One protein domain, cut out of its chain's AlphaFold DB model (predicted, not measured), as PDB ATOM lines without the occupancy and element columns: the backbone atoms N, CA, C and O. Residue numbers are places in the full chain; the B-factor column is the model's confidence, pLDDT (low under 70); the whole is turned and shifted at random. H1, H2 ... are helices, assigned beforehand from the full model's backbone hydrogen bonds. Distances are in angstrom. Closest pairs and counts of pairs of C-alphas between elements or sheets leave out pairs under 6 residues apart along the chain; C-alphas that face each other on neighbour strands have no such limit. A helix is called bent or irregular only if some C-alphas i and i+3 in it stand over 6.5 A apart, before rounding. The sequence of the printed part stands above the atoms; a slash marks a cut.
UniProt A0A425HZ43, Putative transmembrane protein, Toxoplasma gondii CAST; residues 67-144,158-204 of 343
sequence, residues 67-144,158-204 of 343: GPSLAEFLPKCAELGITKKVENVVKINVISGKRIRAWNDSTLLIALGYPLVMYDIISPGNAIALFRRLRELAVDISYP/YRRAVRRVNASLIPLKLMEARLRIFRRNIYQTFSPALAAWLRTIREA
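AT A GLANCE: This is residues 67 to 144 and 158 to 204 of the 343 residues of the protein "Putative transmembrane protein" of Toxoplasma gondii CAST (UniProt A0A425HZ43). Helix H3 forms the core, with H1, H4 and H5 packed round it; H2 lies along H4, and H7 crosses H4 and H5 on the side away from H1. H2, H3 and H4 make an up-and-down bundle, three helices side by side, each running against the one before it, while the long H5 slants past H3. The printed part has 125 residues with seven named helices, H1 to H7 in order, and no named strand; the class is all helix. It is compact, with a radius of gyration of the C-alphas of 14.2 A and spans of 45 by 31 by 26 A.

IN THESE COORDINATES: H1, residues 67 to 79, begins at C-alpha 67 (-13.185, 8.798, -28.841) and is 19.7 A long; it is only just irregular, C-alphas 72 and 75 being 6.6 A apart. H2, residues 86 to 102, is 24.3 A long. H3 is residues 106 to 118, 17.4 A, and H4 is residues 124 to 136, 18.4 A. H5, residues 158 to 182, starts at C-alpha 158 (13.275, 16.036, -39.150), is 35.0 A long and has a kink of 30 degrees near residue 165. H6 is residues 184 to 187, 4.9 A. H7, residues 192 to 203, is 16.3 A long and ends at C-alpha 203 (13.447, -3.388, -30.081).

HOW THE PARTS SIT: H1 touches H3 at a shallow tilt of 9 degrees, the same way; their closest C-alphas, of Ala 71 and Leu 112, are 4.6 A apart. H2 touches H4 at a shallow tilt of 20 degrees, the same way, closest at the C-alphas of Gly 97 and Asn 126, 5.5 A. H2 and H3 are close but not clearly touching. H3 and H4 form a helical hairpin at a shallow tilt of 29 degrees, with the C-alphas of Ser 106 and Leu 134 closest, 6.1 A. H5 touches H3 with residues 168 to 179 alone, at a tilt of 34 degrees, only just shallow; the C-alphas of Val 117 and Met 175 are closest, 5.9 A. H7 touches H5 at a steep tilt of 57 degrees, opposite ways, closest at the C-alphas of Lys 173 and Arg 202, 5.7 A. H7 also touches H4, only just about perpendicular at 72 degrees, the closest C-alphas being those of Arg 132 and Leu 194, 6.9 A. H6 and H5 only just touch, with 3 pairs of C-alphas within 8 A, and only at the corner. H2, H4 and H7 have every O i to N i+4 pair within hydrogen-bond range; H1 has 7 of 9, H3 8 of 9, H5 19 of 21, and H6 is too short for such a pair.

THE WHOLE: The two C-alphas farthest apart, of Glu 87 and Tyr 158, are 46.3 A apart. Residues 145 to 157 are not printed, and C-alphas 144 and 158 are 7.3 A apart across the cut. Of the links printed whole, no link is long. The mean pLDDT of the printed part is 94.3, and no printed residue is under 70.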
ATOM      1  N   GLY A  67     -14.371   9.635 -29.056       86.50
ATOM      2  CA  GLY A  67     -13.185   8.798 -28.841       86.50
ATOM      3  C   GLY A  67     -12.137   9.427 -27.912       86.50
ATOM      4  O   GLY A  67     -11.813   8.810 -26.895       86.50
ATOM      5  N   PRO A  68     -11.688  10.667 -28.180       88.75
ATOM      6  CA  PRO A  68     -10.748  11.375 -27.310       88.75
ATOM      7  C   PRO A  68     -11.284  11.579 -25.888       88.75
ATOM      8  O   PRO A  68     -10.578  11.344 -24.913       88.75
ATOM      9  N   SER A  69     -12.567  11.932 -25.750       90.56
ATOM     10  CA  SER A  69     -13.201  12.124 -24.442       90.56
ATOM     11  C   SER A  69     -13.279  10.833 -23.629       90.56
ATOM     12  O   SER A  69     -13.187  10.884 -22.407       90.56
ATOM     13  N   LEU A  70     -13.456   9.684 -24.291       92.06
ATOM     14  CA  LEU A  70     -13.407   8.375 -23.645       92.06
ATOM     15  C   LEU A  70     -11.991   8.072 -23.144       92.06
ATOM     16  O   LEU A  70     -11.838   7.698 -21.987       92.06
ATOM     17  N   ALA A  71     -10.973   8.265 -23.986       92.25
ATOM     18  CA  ALA A  71      -9.574   8.059 -23.614       92.25
ATOM     19  C   ALA A  71      -9.183   8.879 -22.373       92.25
ATOM     20  O   ALA A  71      -8.613   8.342 -21.430       92.25
ATOM     21  N   GLU A  72      -9.581  10.150 -22.331       90.81
ATOM     22  CA  GLU A  72      -9.305  11.061 -21.216       90.81
ATOM     23  C   GLU A  72     -10.104  10.737 -19.935       90.81
ATOM     24  O   GLU A  72      -9.730  11.123 -18.827       90.81
ATOM     25  N   PHE A  73     -11.236  10.042 -20.070       93.50
ATOM     26  CA  PHE A  73     -12.118   9.685 -18.957       93.50
ATOM     27  C   PHE A  73     -11.659   8.426 -18.206       93.50
ATOM     28  O   PHE A  73     -11.887   8.294 -17.001       93.50
ATOM     29  N   LEU A  74     -11.000   7.492 -18.894       95.00
ATOM     30  CA  LEU A  74     -10.589   6.205 -18.326       95.00
ATOM     31  C   LEU A  74      -9.582   6.305 -17.160       95.00
ATOM     32  O   LEU A  74      -9.832   5.640 -16.149       95.00
ATOM     33  N   PRO A  75      -8.517   7.135 -17.213       94.31
ATOM     34  CA  PRO A  75      -7.628   7.351 -16.065       94.31
ATOM     35  C   PRO A  75      -8.397   7.785 -14.811       94.31
ATOM     36  O   PRO A  75      -8.203   7.254 -13.719       94.31
ATOM     37  N   LYS A  76      -9.365   8.686 -14.993       94.81
ATOM     38  CA  LYS A  76     -10.186   9.273 -13.924       94.81
ATOM     39  C   LYS A  76     -11.112   8.237 -13.296       94.81
ATOM     40  O   LYS A  76     -11.347   8.252 -12.088       94.81
ATOM     41  N   CYS A  77     -11.598   7.287 -14.095       95.19
ATOM     42  CA  CYS A  77     -12.333   6.134 -13.580       95.19
ATOM     43  C   CYS A  77     -11.464   5.259 -12.673       95.19
ATOM     44  O   CYS A  77     -11.949   4.796 -11.637       95.19
ATOM     45  N   ALA A  78     -10.202   5.038 -13.049       95.19
ATOM     46  CA  ALA A  78      -9.261   4.273 -12.240       95.19
ATOM     47  C   ALA A  78      -8.929   5.003 -10.926       95.19
ATOM     48  O   ALA A  78      -9.041   4.405  -9.854       95.19
ATOM     49  N   GLU A  79      -8.643   6.308 -10.979       95.12
ATOM     50  CA  GLU A  79      -8.338   7.131  -9.798       95.12
ATOM     51  C   GLU A  79      -9.493   7.170  -8.776       95.12
ATOM     52  O   GLU A  79      -9.311   7.039  -7.556       95.12
ATOM     53  N   LEU A  80     -10.728   7.297  -9.269       94.88
ATOM     54  CA  LEU A  80     -11.930   7.307  -8.430       94.88
ATOM     55  C   LEU A  80     -12.344   5.911  -7.947       94.88
ATOM     56  O   LEU A  80     -13.290   5.801  -7.167       94.88
ATOM     57  N   GLY A  81     -11.668   4.848  -8.393       94.56
ATOM     58  CA  GLY A  81     -12.011   3.466  -8.059       94.56
ATOM     59  C   GLY A  81     -13.303   2.967  -8.713       94.56
ATOM     60  O   GLY A  81     -13.849   1.952  -8.286       94.56
ATOM     61  N   ILE A  82     -13.795   3.643  -9.756       95.19
ATOM     62  CA  ILE A  82     -14.999   3.248 -10.506       95.19
ATOM     63  C   ILE A  82     -14.765   1.912 -11.226       95.19
ATOM     64  O   ILE A  82     -15.682   1.095 -11.333       95.19
ATOM     65  N   THR A  83     -13.525   1.654 -11.653       94.94
ATOM     66  CA  THR A  83     -13.092   0.402 -12.294       94.94
ATOM     67  C   THR A  83     -12.924  -0.768 -11.319       94.94
ATOM     68  O   THR A  83     -12.674  -1.882 -11.761       94.94
ATOM     69  N   LYS A  84     -13.106  -0.571 -10.003       93.25
ATOM     70  CA  LYS A  84     -13.145  -1.688  -9.038       93.25
ATOM     71  C   LYS A  84     -14.422  -2.523  -9.162       93.25
ATOM     72  O   LYS A  84     -14.441  -3.678  -8.751       93.25
ATOM     73  N   LYS A  85     -15.494  -1.947  -9.718       93.88
ATOM     74  CA  LYS A  85     -16.747  -2.660  -9.990       93.88
ATOM     75  C   LYS A  85     -16.630  -3.413 -11.314       93.88
ATOM     76  O   LYS A  85     -16.454  -2.789 -12.362       93.88
ATOM     77  N   VAL A  86     -16.784  -4.736 -11.271       94.19
ATOM     78  CA  VAL A  86     -16.667  -5.613 -12.452       94.19
ATOM     79  C   VAL A  86     -17.636  -5.196 -13.563       94.19
ATOM     80  O   VAL A  86     -17.234  -5.101 -14.718       94.19
ATOM     81  N   GLU A  87     -18.876  -4.846 -13.219       94.69
ATOM     82  CA  GLU A  87     -19.904  -4.371 -14.162       94.69
ATOM     83  C   GLU A  87     -19.430  -3.171 -15.000       94.69
ATOM     84  O   GLU A  87     -19.625  -3.131 -16.217       94.69
ATOM     85  N   ASN A  88     -18.742  -2.216 -14.364       95.25
ATOM     86  CA  ASN A  88     -18.197  -1.044 -15.044       95.25
ATOM     87  C   ASN A  88     -17.076  -1.441 -16.008       95.25
ATOM     88  O   ASN A  88     -17.047  -0.966 -17.143       95.25
ATOM     89  N   VAL A  89     -16.178  -2.340 -15.591       96.00
ATOM     90  CA  VAL A  89     -15.083  -2.844 -16.437       96.00
ATOM     91  C   VAL A  89     -15.625  -3.606 -17.643       96.00
ATOM     92  O   VAL A  89     -15.142  -3.407 -18.761       96.00
ATOM     93  N   VAL A  90     -16.654  -4.434 -17.451       96.25
ATOM     94  CA  VAL A  90     -17.340  -5.143 -18.539       96.25
ATOM     95  C   VAL A  90     -17.939  -4.140 -19.521       96.25
ATOM     96  O   VAL A  90     -17.679  -4.229 -20.722       96.25
ATOM     97  N   LYS A  91     -18.670  -3.131 -19.031       96.25
ATOM     98  CA  LYS A  91     -19.290  -2.106 -19.880       96.25
ATOM     99  C   LYS A  91     -18.257  -1.308 -20.676       96.25
ATOM    100  O   LYS A  91     -18.420  -1.135 -21.885       96.25
ATOM    101  N   ILE A  92     -17.171  -0.887 -20.023       96.75
ATOM    102  CA  ILE A  92     -16.038  -0.224 -20.678       96.75
ATOM    103  C   ILE A  92     -15.477  -1.122 -21.785       96.75
ATOM    104  O   ILE A  92     -15.331  -0.670 -22.916       96.75
ATOM    105  N   ASN A  93     -15.228  -2.405 -21.513       97.50
ATOM    106  CA  ASN A  93     -14.686  -3.324 -22.513       97.50
ATOM    107  C   ASN A  93     -15.633  -3.589 -23.686       97.50
ATOM    108  O   ASN A  93     -15.168  -3.708 -24.820       97.50
ATOM    109  N   VAL A  94     -16.945  -3.663 -23.458       97.31
ATOM    110  CA  VAL A  94     -17.924  -3.820 -24.544       97.31
ATOM    111  C   VAL A  94     -17.872  -2.616 -25.485       97.31
ATOM    112  O   VAL A  94     -17.784  -2.787 -26.703       97.31
ATOM    113  N   ILE A  95     -17.884  -1.395 -24.939       96.88
ATOM    114  CA  ILE A  95     -17.859  -0.166 -25.743       96.88
ATOM    115  C   ILE A  95     -16.499   0.029 -26.420       96.88
ATOM    116  O   ILE A  95     -16.447   0.250 -27.632       96.88
ATOM    117  N   SER A  96     -15.402  -0.109 -25.676       97.00
ATOM    118  CA  SER A  96     -14.047   0.012 -26.217       97.00
ATOM    119  C   SER A  96     -13.767  -1.039 -27.284       97.00
ATOM    120  O   SER A  96     -13.219  -0.708 -28.327       97.00
ATOM    121  N   GLY A  97     -14.210  -2.283 -27.091       97.25
ATOM    122  CA  GLY A  97     -14.045  -3.348 -28.077       97.25
ATOM    123  C   GLY A  97     -14.747  -3.048 -29.402       97.25
ATOM    124  O   GLY A  97     -14.163  -3.259 -30.464       97.25
ATOM    125  N   LYS A  98     -15.978  -2.511 -29.359       96.56
ATOM    126  CA  LYS A  98     -16.688  -2.055 -30.569       96.56
ATOM    127  C   LYS A  98     -15.896  -0.966 -31.302       96.56
ATOM    128  O   LYS A  98     -15.747  -1.047 -32.515       96.56
ATOM    129  N   ARG A  99     -15.345   0.008 -30.571       95.69
ATOM    130  CA  ARG A  99     -14.546   1.110 -31.140       95.69
ATOM    131  C   ARG A  99     -13.230   0.635 -31.738       95.69
ATOM    132  O   ARG A  99     -12.926   0.993 -32.867       95.69
ATOM    133  N   ILE A 100     -12.507  -0.228 -31.026       97.25
ATOM    134  CA  ILE A 100     -11.246  -0.817 -31.491       97.25
ATOM    135  C   ILE A 100     -11.433  -1.516 -32.842       97.25
ATOM    136  O   ILE A 100     -10.602  -1.378 -33.733       97.25
ATOM    137  N   ARG A 101     -12.539  -2.250 -33.008       95.50
ATOM    138  CA  ARG A 101     -12.847  -2.955 -34.260       95.50
ATOM    139  C   ARG A 101     -13.334  -2.031 -35.379       95.50
ATOM    140  O   ARG A 101     -13.136  -2.366 -36.538       95.50
ATOM    141  N   ALA A 102     -13.968  -0.908 -35.044       94.50
ATOM    142  CA  ALA A 102     -14.573  -0.004 -36.020       94.50
ATOM    143  C   ALA A 102     -13.633   1.107 -36.513       94.50
ATOM    144  O   ALA A 102     -13.816   1.618 -37.614       94.50
ATOM    145  N   TRP A 103     -12.658   1.534 -35.707       94.69
ATOM    146  CA  TRP A 103     -11.783   2.644 -36.074       94.69
ATOM    147  C   TRP A 103     -10.672   2.218 -37.043       94.69
ATOM    148  O   TRP A 103     -10.054   1.159 -36.901       94.69
ATOM    149  N   ASN A 104     -10.411   3.097 -38.014       94.31
ATOM    150  CA  ASN A 104      -9.317   3.000 -38.988       94.31
ATOM    151  C   ASN A 104      -8.206   4.034 -38.719       94.31
ATOM    152  O   ASN A 104      -7.315   4.206 -39.540       94.31
ATOM    153  N   ASP A 105      -8.265   4.733 -37.582       94.44
ATOM    154  CA  ASP A 105      -7.283   5.739 -37.177       94.44
ATOM    155  C   ASP A 105      -6.414   5.175 -36.048       94.44
ATOM    156  O   ASP A 105      -6.900   4.895 -34.944       94.44
ATOM    157  N   SER A 106      -5.121   5.007 -36.326       95.25
ATOM    158  CA  SER A 106      -4.142   4.509 -35.360       95.25
ATOM    159  C   SER A 106      -3.977   5.433 -34.156       95.25
ATOM    160  O   SER A 106      -3.817   4.941 -33.041       95.25
ATOM    161  N   THR A 107      -4.095   6.747 -34.338       93.69
ATOM    162  CA  THR A 107      -3.984   7.741 -33.264       93.69
ATOM    163  C   THR A 107      -5.111   7.561 -32.256       93.69
ATOM    164  O   THR A 107      -4.870   7.521 -31.050       93.69
ATOM    165  N   LEU A 108      -6.346   7.373 -32.734       94.88
ATOM    166  CA  LEU A 108      -7.497   7.113 -31.866       94.88
ATOM    167  C   LEU A 108      -7.398   5.753 -31.167       94.88
ATOM    168  O   LEU A 108      -7.747   5.640 -29.988       94.88
ATOM    169  N   LEU A 109      -6.909   4.724 -31.867       97.12
ATOM    170  CA  LEU A 109      -6.683   3.403 -31.278       97.12
ATOM    171  C   LEU A 109      -5.621   3.442 -30.180       97.12
ATOM    172  O   LEU A 109      -5.836   2.851 -29.126       97.12
ATOM    173  N   ILE A 110      -4.514   4.155 -30.392       96.50
ATOM    174  CA  ILE A 110      -3.464   4.341 -29.384       96.50
ATOM    175  C   ILE A 110      -4.008   5.151 -28.206       96.50
ATOM    176  O   ILE A 110      -3.859   4.723 -27.063       96.50
ATOM    177  N   ALA A 111      -4.698   6.266 -28.466       95.44
ATOM    178  CA  ALA A 111      -5.268   7.114 -27.422       95.44
ATOM    179  C   ALA A 111      -6.258   6.352 -26.527       95.44
ATOM    180  O   ALA A 111      -6.253   6.538 -25.316       95.44
ATOM    181  N   LEU A 112      -7.087   5.470 -27.096       97.00
ATOM    182  CA  LEU A 112      -8.006   4.626 -26.327       97.00
ATOM    183  C   LEU A 112      -7.301   3.426 -25.677       97.00
ATOM    184  O   LEU A 112      -7.593   3.078 -24.535       97.00
ATOM    185  N   GLY A 113      -6.404   2.772 -26.411       97.44
ATOM    186  CA  GLY A 113      -5.699   1.570 -25.979       97.44
ATOM    187  C   GLY A 113      -4.770   1.825 -24.799       97.44
ATOM    188  O   GLY A 113      -4.763   1.038 -23.854       97.44
ATOM    189  N   TYR A 114      -4.057   2.954 -24.819       96.88
ATOM    190  CA  TYR A 114      -3.100   3.335 -23.787       96.88
ATOM    191  C   TYR A 114      -3.707   3.300 -22.378       96.88
ATOM    192  O   TYR A 114      -3.269   2.471 -21.581       96.88
ATOM    193  N   PRO A 115      -4.758   4.073 -22.041       96.50
ATOM    194  CA  PRO A 115      -5.349   4.015 -20.710       96.50
ATOM    195  C   PRO A 115      -5.985   2.649 -20.404       96.50
ATOM    196  O   PRO A 115      -5.921   2.185 -19.269       96.50
ATOM    197  N   LEU A 116      -6.562   1.947 -21.388       97.25
ATOM    198  CA  LEU A 116      -7.124   0.614 -21.138       97.25
ATOM    199  C   LEU A 116      -6.057  -0.381 -20.662       97.25
ATOM    200  O   LEU A 116      -6.330  -1.186 -19.771       97.25
ATOM    201  N   VAL A 117      -4.862  -0.327 -21.249       97.44
ATOM    202  CA  VAL A 117      -3.730  -1.183 -20.881       97.44
ATOM    203  C   VAL A 117      -3.065  -0.693 -19.595       97.44
ATOM    204  O   VAL A 117      -2.869  -1.481 -18.675       97.44
ATOM    205  N   MET A 118      -2.746   0.600 -19.507       95.50
ATOM    206  CA  MET A 118      -1.983   1.180 -18.395       95.50
ATOM    207  C   MET A 118      -2.694   1.057 -17.044       95.50
ATOM    208  O   MET A 118      -2.031   0.881 -16.025       95.50
ATOM    209  N   TYR A 119      -4.030   1.100 -17.038       95.50
ATOM    210  CA  TYR A 119      -4.845   0.980 -15.825       95.50
ATOM    211  C   TYR A 119      -5.464  -0.418 -15.642       95.50
ATOM    212  O   TYR A 119      -6.408  -0.571 -14.868       95.50
ATOM    213  N   ASP A 120      -4.963  -1.432 -16.361       93.88
ATOM    214  CA  ASP A 120      -5.382  -2.842 -16.266       93.88
ATOM    215  C   ASP A 120      -6.883  -3.102 -16.507       93.88
ATOM    216  O   ASP A 120      -7.451  -4.101 -16.051       93.88
ATOM    217  N   ILE A 121      -7.527  -2.219 -17.274       95.69
ATOM    218  CA  ILE A 121      -8.957  -2.278 -17.605       95.69
ATOM    219  C   ILE A 121      -9.197  -3.220 -18.792       95.69
ATOM    220  O   ILE A 121     -10.268  -3.813 -18.902       95.69
ATOM    221  N   ILE A 122      -8.229  -3.358 -19.701       96.88
ATOM    222  CA  ILE A 122      -8.400  -4.093 -20.957       96.88
ATOM    223  C   ILE A 122      -8.620  -5.598 -20.737       96.88
ATOM    224  O   ILE A 122      -7.894  -6.265 -19.993       96.88
ATOM    225  N   SER A 123      -9.619  -6.149 -21.429       96.25
ATOM    226  CA  SER A 123      -9.829  -7.594 -21.517       96.25
ATOM    227  C   SER A 123      -8.839  -8.244 -22.497       96.25
ATOM    228  O   SER A 123      -8.402  -7.586 -23.448       96.25
ATOM    229  N   PRO A 124      -8.519  -9.544 -22.344       96.44
ATOM    230  CA  PRO A 124      -7.579 -10.228 -23.234       96.44
ATOM    231  C   PRO A 124      -7.988 -10.149 -24.713       96.44
ATOM    232  O   PRO A 124      -7.188  -9.778 -25.569       96.44
ATOM    233  N   GLY A 125      -9.269 -10.396 -25.015       96.94
ATOM    234  CA  GLY A 125      -9.783 -10.332 -26.386       96.94
ATOM    235  C   GLY A 125      -9.686  -8.934 -27.008       96.94
ATOM    236  O   GLY A 125      -9.364  -8.803 -28.188       96.94
ATOM    237  N   ASN A 126      -9.904  -7.878 -26.217       97.81
ATOM    238  CA  ASN A 126      -9.747  -6.506 -26.699       97.81
ATOM    239  C   ASN A 126      -8.277  -6.110 -26.864       97.81
ATOM    240  O   ASN A 126      -7.977  -5.369 -27.795       97.81
ATOM    241  N   ALA A 127      -7.364  -6.622 -26.031       98.06
ATOM    242  CA  ALA A 127      -5.927  -6.423 -26.219       98.06
ATOM    243  C   ALA A 127      -5.456  -7.047 -27.541       98.06
ATOM    244  O   ALA A 127      -4.813  -6.377 -28.345       98.06
ATOM    245  N   ILE A 128      -5.857  -8.292 -27.824       97.44
ATOM    246  CA  ILE A 128      -5.565  -8.959 -29.104       97.44
ATOM    247  C   ILE A 128      -6.136  -8.160 -30.279       97.44
ATOM    248  O   ILE A 128      -5.425  -7.922 -31.255       97.44
ATOM    249  N   ALA A 129      -7.396  -7.722 -30.191       97.75
ATOM    250  CA  ALA A 129      -8.020  -6.922 -31.242       97.75
ATOM    251  C   ALA A 129      -7.286  -5.589 -31.468       97.75
ATOM    252  O   ALA A 129      -7.054  -5.218 -32.615       97.75
ATOM    253  N   LEU A 130      -6.883  -4.903 -30.395       98.06
ATOM    254  CA  LEU A 130      -6.168  -3.629 -30.451       98.06
ATOM    255  C   LEU A 130      -4.850  -3.759 -31.217       98.06
ATOM    256  O   LEU A 130      -4.650  -3.064 -32.210       98.06
ATOM    257  N   PHE A 131      -3.969  -4.668 -30.798       97.81
ATOM    258  CA  PHE A 131      -2.660  -4.814 -31.440       97.81
ATOM    259  C   PHE A 131      -2.754  -5.399 -32.844       97.81
ATOM    260  O   PHE A 131      -1.969  -5.022 -33.710       97.81
ATOM    261  N   ARG A 132      -3.744  -6.258 -33.114       97.00
ATOM    262  CA  ARG A 132      -4.016  -6.715 -34.479       97.00
ATOM    263  C   ARG A 132      -4.368  -5.549 -35.398       97.00
ATOM    264  O   ARG A 132      -3.759  -5.430 -36.457       97.00
ATOM    265  N   ARG A 133      -5.280  -4.672 -34.974       97.06
ATOM    266  CA  ARG A 133      -5.682  -3.491 -35.749       97.06
ATOM    267  C   ARG A 133      -4.538  -2.503 -35.937       97.06
ATOM    268  O   ARG A 133      -4.330  -2.030 -37.043       97.06
ATOM    269  N   LEU A 134      -3.758  -2.232 -34.891       97.12
ATOM    270  CA  LEU A 134      -2.580  -1.364 -34.994       97.12
ATOM    271  C   LEU A 134      -1.538  -1.928 -35.972       97.12
ATOM    272  O   LEU A 134      -0.970  -1.179 -36.760       97.12
ATOM    273  N   ARG A 135      -1.330  -3.247 -35.981       96.00
ATOM    274  CA  ARG A 135      -0.459  -3.893 -36.967       96.00
ATOM    275  C   ARG A 135      -1.010  -3.781 -38.392       96.00
ATOM    276  O   ARG A 135      -0.252  -3.476 -39.301       96.00
ATOM    277  N   GLU A 136      -2.305  -4.033 -38.590       95.88
ATOM    278  CA  GLU A 136      -2.972  -3.925 -39.901       95.88
ATOM    279  C   GLU A 136      -2.917  -2.507 -40.478       95.88
ATOM    280  O   GLU A 136      -2.760  -2.343 -41.681       95.88
ATOM    281  N   LEU A 137      -3.007  -1.488 -39.620       95.88
ATOM    282  CA  LEU A 137      -2.896  -0.083 -40.014       95.88
ATOM    283  C   LEU A 137      -1.448   0.375 -40.249       95.88
ATOM    284  O   LEU A 137      -1.241   1.558 -40.498       95.88
ATOM    285  N   ALA A 138      -0.467  -0.531 -40.145       91.50
ATOM    286  CA  ALA A 138       0.948  -0.264 -40.388       91.50
ATOM    287  C   ALA A 138       1.440   1.015 -39.687       91.50
ATOM    288  O   ALA A 138       1.973   1.920 -40.327       91.50
ATOM    289  N   VAL A 139       1.218   1.104 -38.366       89.50
ATOM    290  CA  VAL A 139       1.636   2.275 -37.579       89.50
ATOM    291  C   VAL A 139       3.108   2.575 -37.821       89.50
ATOM    292  O   VAL A 139       3.958   1.697 -37.666       89.50
ATOM    293  N   ASP A 140       3.384   3.830 -38.167       83.19
ATOM    294  CA  ASP A 140       4.738   4.299 -38.396       83.19
ATOM    295  C   ASP A 140       5.553   4.239 -37.097       83.19
ATOM    296  O   ASP A 140       5.251   4.908 -36.102       83.19
ATOM    297  N   ILE A 141       6.569   3.382 -37.115       84.88
ATOM    298  CA  ILE A 141       7.526   3.154 -36.027       84.88
ATOM    299  C   ILE A 141       8.969   3.389 -36.490       84.88
ATOM    300  O   ILE A 141       9.902   3.147 -35.724       84.88
ATOM    301  N   SER A 142       9.156   3.852 -37.729       86.50
ATOM    302  CA  SER A 142      10.461   4.004 -38.364       86.50
ATOM    303  C   SER A 142      10.786   5.480 -38.530       86.50
ATOM    304  O   SER A 142      10.024   6.251 -39.100       86.50
ATOM    305  N   TYR A 143      11.952   5.895 -38.050       87.19
ATOM    306  CA  TYR A 143      12.380   7.277 -38.245       87.19
ATOM    307  C   TYR A 143      12.830   7.505 -39.685       87.19
ATOM    308  O   TYR A 143      13.444   6.610 -40.271       87.19
ATOM    309  N   PRO A 144      12.641   8.724 -40.216       84.50
ATOM    310  CA  PRO A 144      13.327   9.112 -41.437       84.50
ATOM    311  C   PRO A 144      14.849   9.004 -41.254       84.50
ATOM    312  O   PRO A 144      15.376   9.121 -40.134       84.50
ATOM    313  N   TYR A 158      12.797  17.262 -39.790       84.75
ATOM    314  CA  TYR A 158      13.275  16.036 -39.150       84.75
ATOM    315  C   TYR A 158      12.777  15.933 -37.705       84.75
ATOM    316  O   TYR A 158      12.185  14.922 -37.317       84.75
ATOM    317  N   ARG A 159      12.899  17.008 -36.914       84.69
ATOM    318  CA  ARG A 159      12.406  17.031 -35.528       84.69
ATOM    319  C   ARG A 159      10.897  16.801 -35.445       84.69
ATOM    320  O   ARG A 159      10.436  16.064 -34.571       84.69
ATOM    321  N   ARG A 160      10.107  17.392 -36.349       85.31
ATOM    322  CA  ARG A 160       8.655  17.134 -36.429       85.31
ATOM    323  C   ARG A 160       8.372  15.671 -36.767       85.31
ATOM    324  O   ARG A 160       7.489  15.077 -36.153       85.31
ATOM    325  N   ALA A 161       9.121  15.075 -37.694       86.94
ATOM    326  CA  ALA A 161       8.970  13.668 -38.046       86.94
ATOM    327  C   ALA A 161       9.292  12.742 -36.865       86.94
ATOM    328  O   ALA A 161       8.474  11.887 -36.534       86.94
ATOM    329  N   VAL A 162      10.399  12.976 -36.152       88.88
ATOM    330  CA  VAL A 162      10.741  12.233 -34.927       88.88
ATOM    331  C   VAL A 162       9.634  12.356 -33.876       88.88
ATOM    332  O   VAL A 162       9.227  11.351 -33.299       88.88
ATOM    333  N   ARG A 163       9.084  13.561 -33.654       87.56
ATOM    334  CA  ARG A 163       7.954  13.762 -32.727       87.56
ATOM    335  C   ARG A 163       6.712  12.972 -33.139       87.56
ATOM    336  O   ARG A 163       6.060  12.406 -32.267       87.56
ATOM    337  N   ARG A 164       6.395  12.906 -34.438       87.56
ATOM    338  CA  ARG A 164       5.266  12.109 -34.953       87.56
ATOM    339  C   ARG A 164       5.460  10.616 -34.702       87.56
ATOM    340  O   ARG A 164       4.546   9.982 -34.186       87.56
ATOM    341  N   VAL A 165       6.646  10.078 -34.992       91.31
ATOM    342  CA  VAL A 165       6.964   8.664 -34.724       91.31
ATOM    343  C   VAL A 165       6.889   8.380 -33.220       91.31
ATOM    344  O   VAL A 165       6.214   7.443 -32.798       91.31
ATOM    345  N   ASN A 166       7.485   9.238 -32.385       91.56
ATOM    346  CA  ASN A 166       7.459   9.092 -30.925       91.56
ATOM    347  C   ASN A 166       6.047   9.146 -30.330       91.56
ATOM    348  O   ASN A 166       5.776   8.421 -29.371       91.56
ATOM    349  N   ALA A 167       5.146   9.958 -30.894       89.75
ATOM    350  CA  ALA A 167       3.755  10.045 -30.448       89.75
ATOM    351  C   ALA A 167       3.021   8.695 -30.541       89.75
ATOM    352  O   ALA A 167       2.122   8.437 -29.744       89.75
ATOM    353  N   SER A 168       3.441   7.822 -31.461       92.69
ATOM    354  CA  SER A 168       2.921   6.459 -31.598       92.69
ATOM    355  C   SER A 168       3.786   5.432 -30.865       92.69
ATOM    356  O   SER A 168       3.279   4.607 -30.102       92.69
ATOM    357  N   LEU A 169       5.105   5.482 -31.065       94.06
ATOM    358  CA  LEU A 169       6.033   4.454 -30.602       94.06
ATOM    359  C   LEU A 169       6.171   4.414 -29.073       94.06
ATOM    360  O   LEU A 169       6.244   3.324 -28.505       94.06
ATOM    361  N   ILE A 170       6.156   5.565 -28.386       94.00
ATOM    362  CA  ILE A 170       6.261   5.606 -26.919       94.00
ATOM    363  C   ILE A 170       5.049   4.921 -26.259       94.00
ATOM    364  O   ILE A 170       5.263   3.984 -25.484       94.00
ATOM    365  N   PRO A 171       3.786   5.290 -26.568       94.75
ATOM    366  CA  PRO A 171       2.627   4.569 -26.048       94.75
ATOM    367  C   PRO A 171       2.638   3.076 -26.380       94.75
ATOM    368  O   PRO A 171       2.313   2.269 -25.514       94.75
ATOM    369  N   LEU A 172       3.033   2.691 -27.599       97.00
ATOM    370  CA  LEU A 172       3.111   1.283 -28.003       97.00
ATOM    371  C   LEU A 172       4.111   0.497 -27.150       97.00
ATOM    372  O   LEU A 172       3.762  -0.567 -26.639       97.00
ATOM    373  N   LYS A 173       5.316   1.038 -26.940       96.38
ATOM    374  CA  LYS A 173       6.329   0.442 -26.057       96.38
ATOM    375  C   LYS A 173       5.839   0.331 -24.617       96.38
ATOM    376  O   LYS A 173       6.059  -0.690 -23.975       96.38
ATOM    377  N   LEU A 174       5.157   1.357 -24.105       96.38
ATOM    378  CA  LEU A 174       4.606   1.328 -22.750       96.38
ATOM    379  C   LEU A 174       3.504   0.270 -22.614       96.38
ATOM    380  O   LEU A 174       3.521  -0.515 -21.668       96.38
ATOM    381  N   MET A 175       2.577   0.193 -23.570       97.50
ATOM    382  CA  MET A 175       1.534  -0.833 -23.554       97.50
ATOM    383  C   MET A 175       2.118  -2.247 -23.671       97.50
ATOM    384  O   MET A 175       1.682  -3.142 -22.945       97.50
ATOM    385  N   GLU A 176       3.112  -2.453 -24.541       96.94
ATOM    386  CA  GLU A 176       3.838  -3.725 -24.659       96.94
ATOM    387  C   GLU A 176       4.480  -4.108 -23.324       96.94
ATOM    388  O   GLU A 176       4.192  -5.186 -22.800       96.94
ATOM    389  N   ALA A 177       5.267  -3.209 -22.727       96.06
ATOM    390  CA  ALA A 177       5.964  -3.469 -21.474       96.06
ATOM    391  C   ALA A 177       4.981  -3.753 -20.329       96.06
ATOM    392  O   ALA A 177       5.182  -4.693 -19.554       96.06
ATOM    393  N   ARG A 178       3.876  -2.994 -20.254       95.62
ATOM    394  CA  ARG A 178       2.819  -3.203 -19.256       95.62
ATOM    395  C   ARG A 178       2.233  -4.604 -19.378       95.62
ATOM    396  O   ARG A 178       2.141  -5.313 -18.379       95.62
ATOM    397  N   LEU A 179       1.876  -5.034 -20.587       96.62
ATOM    398  CA  LEU A 179       1.310  -6.365 -20.790       96.62
ATOM    399  C   LEU A 179       2.325  -7.470 -20.518       96.62
ATOM    400  O   LEU A 179       2.007  -8.425 -19.814       96.62
ATOM    401  N   ARG A 180       3.553  -7.326 -21.018       95.44
ATOM    402  CA  ARG A 180       4.614  -8.318 -20.846       95.44
ATOM    403  C   ARG A 180       4.962  -8.553 -19.379       95.44
ATOM    404  O   ARG A 180       5.172  -9.696 -18.985       95.44
ATOM    405  N   ILE A 181       5.032  -7.496 -18.574       95.25
ATOM    406  CA  ILE A 181       5.506  -7.589 -17.187       95.25
ATOM    407  C   ILE A 181       4.352  -7.816 -16.209       95.25
ATOM    408  O   ILE A 181       4.443  -8.709 -15.369       95.25
ATOM    409  N   PHE A 182       3.258  -7.061 -16.332       95.00
ATOM    410  CA  PHE A 182       2.168  -7.055 -15.346       95.00
ATOM    411  C   PHE A 182       1.001  -7.974 -15.719       95.00
ATOM    412  O   PHE A 182       0.240  -8.395 -14.850       95.00
ATOM    413  N   ARG A 183       0.834  -8.299 -17.007       94.25
ATOM    414  CA  ARG A 183      -0.295  -9.094 -17.522       94.25
ATOM    415  C   ARG A 183       0.209 -10.242 -18.397       94.25
ATOM    416  O   ARG A 183      -0.268 -10.437 -19.516       94.25
ATOM    417  N   ARG A 184       1.172 -11.014 -17.873       94.06
ATOM    418  CA  ARG A 184       1.812 -12.155 -18.566       94.06
ATOM    419  C   ARG A 184       0.788 -13.124 -19.161       94.06
ATOM    420  O   ARG A 184       0.959 -13.574 -20.290       94.06
ATOM    421  N   ASN A 185      -0.307 -13.363 -18.441       93.31
ATOM    422  CA  ASN A 185      -1.434 -14.184 -18.883       93.31
ATOM    423  C   ASN A 185      -2.093 -13.672 -20.174       93.31
ATOM    424  O   ASN A 185      -2.516 -14.474 -20.992       93.31
ATOM    425  N   ILE A 186      -2.181 -12.354 -20.378       93.81
ATOM    426  CA  ILE A 186      -2.666 -11.770 -21.635       93.81
ATOM    427  C   ILE A 186      -1.565 -11.848 -22.688       93.81
ATOM    428  O   ILE A 186      -1.818 -12.277 -23.810       93.81
ATOM    429  N   TYR A 187      -0.339 -11.471 -22.327       94.38
ATOM    430  CA  TYR A 187       0.782 -11.408 -23.263       94.38
ATOM    431  C   TYR A 187       1.068 -12.758 -23.947       94.38
ATOM    432  O   TYR A 187       1.331 -12.806 -25.145       94.38
ATOM    433  N   GLN A 188       0.936 -13.865 -23.213       94.12
ATOM    434  CA  GLN A 188       1.132 -15.222 -23.735       94.12
ATOM    435  C   GLN A 188       0.037 -15.683 -24.713       94.12
ATOM    436  O   GLN A 188       0.246 -16.647 -25.441       94.12
ATOM    437  N   THR A 189      -1.113 -15.000 -24.770       95.19
ATOM    438  CA  THR A 189      -2.208 -15.341 -25.704       95.19
ATOM    439  C   THR A 189      -2.041 -14.724 -27.092       95.19
ATOM    440  O   THR A 189      -2.825 -15.019 -27.998       95.19
ATOM    441  N   PHE A 190      -1.045 -13.854 -27.291       96.44
ATOM    442  CA  PHE A 190      -0.785 -13.279 -28.604       96.44
ATOM    443  C   PHE A 190      -0.308 -14.348 -29.588       96.44
ATOM    444  O   PHE A 190       0.549 -15.172 -29.276       96.44
ATOM    445  N   SER A 191      -0.839 -14.304 -30.812       96.50
ATOM    446  CA  SER A 191      -0.379 -15.192 -31.879       96.50
ATOM    447  C   SER A 191       1.102 -14.944 -32.194       96.50
ATOM    448  O   SER A 191       1.574 -13.815 -32.012       96.50
ATOM    449  N   PRO A 192       1.836 -15.932 -32.742       96.56
ATOM    450  CA  PRO A 192       3.258 -15.775 -33.057       96.56
ATOM    451  C   PRO A 192       3.559 -14.531 -33.904       96.56
ATOM    452  O   PRO A 192       4.509 -13.802 -33.636       96.56
ATOM    453  N   ALA A 193       2.691 -14.222 -34.871       96.31
ATOM    454  CA  ALA A 193       2.829 -13.047 -35.725       96.31
ATOM    455  C   ALA A 193       2.584 -11.711 -34.989       96.31
ATOM    456  O   ALA A 193       3.141 -10.688 -35.381       96.31
ATOM    457  N   LEU A 194       1.730 -11.680 -33.959       96.38
ATOM    458  CA  LEU A 194       1.561 -10.488 -33.118       96.38
ATOM    459  C   LEU A 194       2.714 -10.349 -32.129       96.38
ATOM    460  O   LEU A 194       3.229  -9.250 -31.961       96.38
ATOM    461  N   ALA A 195       3.156 -11.454 -31.528       96.25
ATOM    462  CA  ALA A 195       4.308 -11.467 -30.636       96.25
ATOM    463  C   ALA A 195       5.591 -11.007 -31.352       96.25
ATOM    464  O   ALA A 195       6.360 -10.231 -30.792       96.25
ATOM    465  N   ALA A 196       5.798 -11.427 -32.606       96.31
ATOM    466  CA  ALA A 196       6.912 -10.966 -33.434       96.31
ATOM    467  C   ALA A 196       6.849  -9.454 -33.706       96.31
ATOM    468  O   ALA A 196       7.856  -8.769 -33.582       96.31
ATOM    469  N   TRP A 197       5.670  -8.907 -34.006       96.44
ATOM    470  CA  TRP A 197       5.507  -7.465 -34.216       96.44
ATOM    471  C   TRP A 197       5.640  -6.645 -32.918       96.44
ATOM    472  O   TRP A 197       6.263  -5.591 -32.899       96.44
ATOM    473  N   LEU A 198       5.136  -7.141 -31.786       96.62
ATOM    474  CA  LEU A 198       5.383  -6.506 -30.483       96.62
ATOM    475  C   LEU A 198       6.873  -6.512 -30.123       96.62
ATOM    476  O   LEU A 198       7.376  -5.552 -29.540       96.62
ATOM    477  N   ARG A 199       7.600  -7.559 -30.524       96.25
ATOM    478  CA  ARG A 199       9.054  -7.611 -30.394       96.25
ATOM    479  C   ARG A 199       9.736  -6.510 -31.213       96.25
ATOM    480  O   ARG A 199      10.603  -5.840 -30.661       96.25
ATOM    481  N   THR A 200       9.306  -6.252 -32.454       95.69
ATOM    482  CA  THR A 200       9.868  -5.140 -33.245       95.69
ATOM    483  C   THR A 200       9.576  -3.781 -32.607       95.69
ATOM    484  O   THR A 200      10.467  -2.942 -32.546       95.69
ATOM    485  N   ILE A 201       8.378  -3.574 -32.042       95.75
ATOM    486  CA  ILE A 201       8.061  -2.366 -31.255       95.75
ATOM    487  C   ILE A 201       9.012  -2.226 -30.067       95.75
ATOM    488  O   ILE A 201       9.532  -1.141 -29.804       95.75
ATOM    489  N   ARG A 202       9.238  -3.312 -29.325       94.62
ATOM    490  CA  ARG A 202      10.114  -3.325 -28.153       94.62
ATOM    491  C   ARG A 202      11.561  -2.994 -28.520       94.62
ATOM    492  O   ARG A 202      12.184  -2.208 -27.814       94.62
ATOM    493  N   GLU A 203      12.055  -3.528 -29.630       94.06
ATOM    494  CA  GLU A 203      13.447  -3.388 -30.081       94.06
ATOM    495  C   GLU A 203      13.708  -2.116 -30.899       94.06
ATOM    496  O   GLU A 203      14.850  -1.674 -30.979       94.06
ATOM    497  N   ALA A 204      12.670  -1.472 -31.447       92.38
ATOM    498  CA  ALA A 204      12.820  -0.219 -32.183       92.38
ATOM    499  C   ALA A 204      13.502   0.858 -31.309       92.38
ATOM    500  O   ALA A 204      13.020   1.125 -30.204       92.38
TER     501      ALA A 204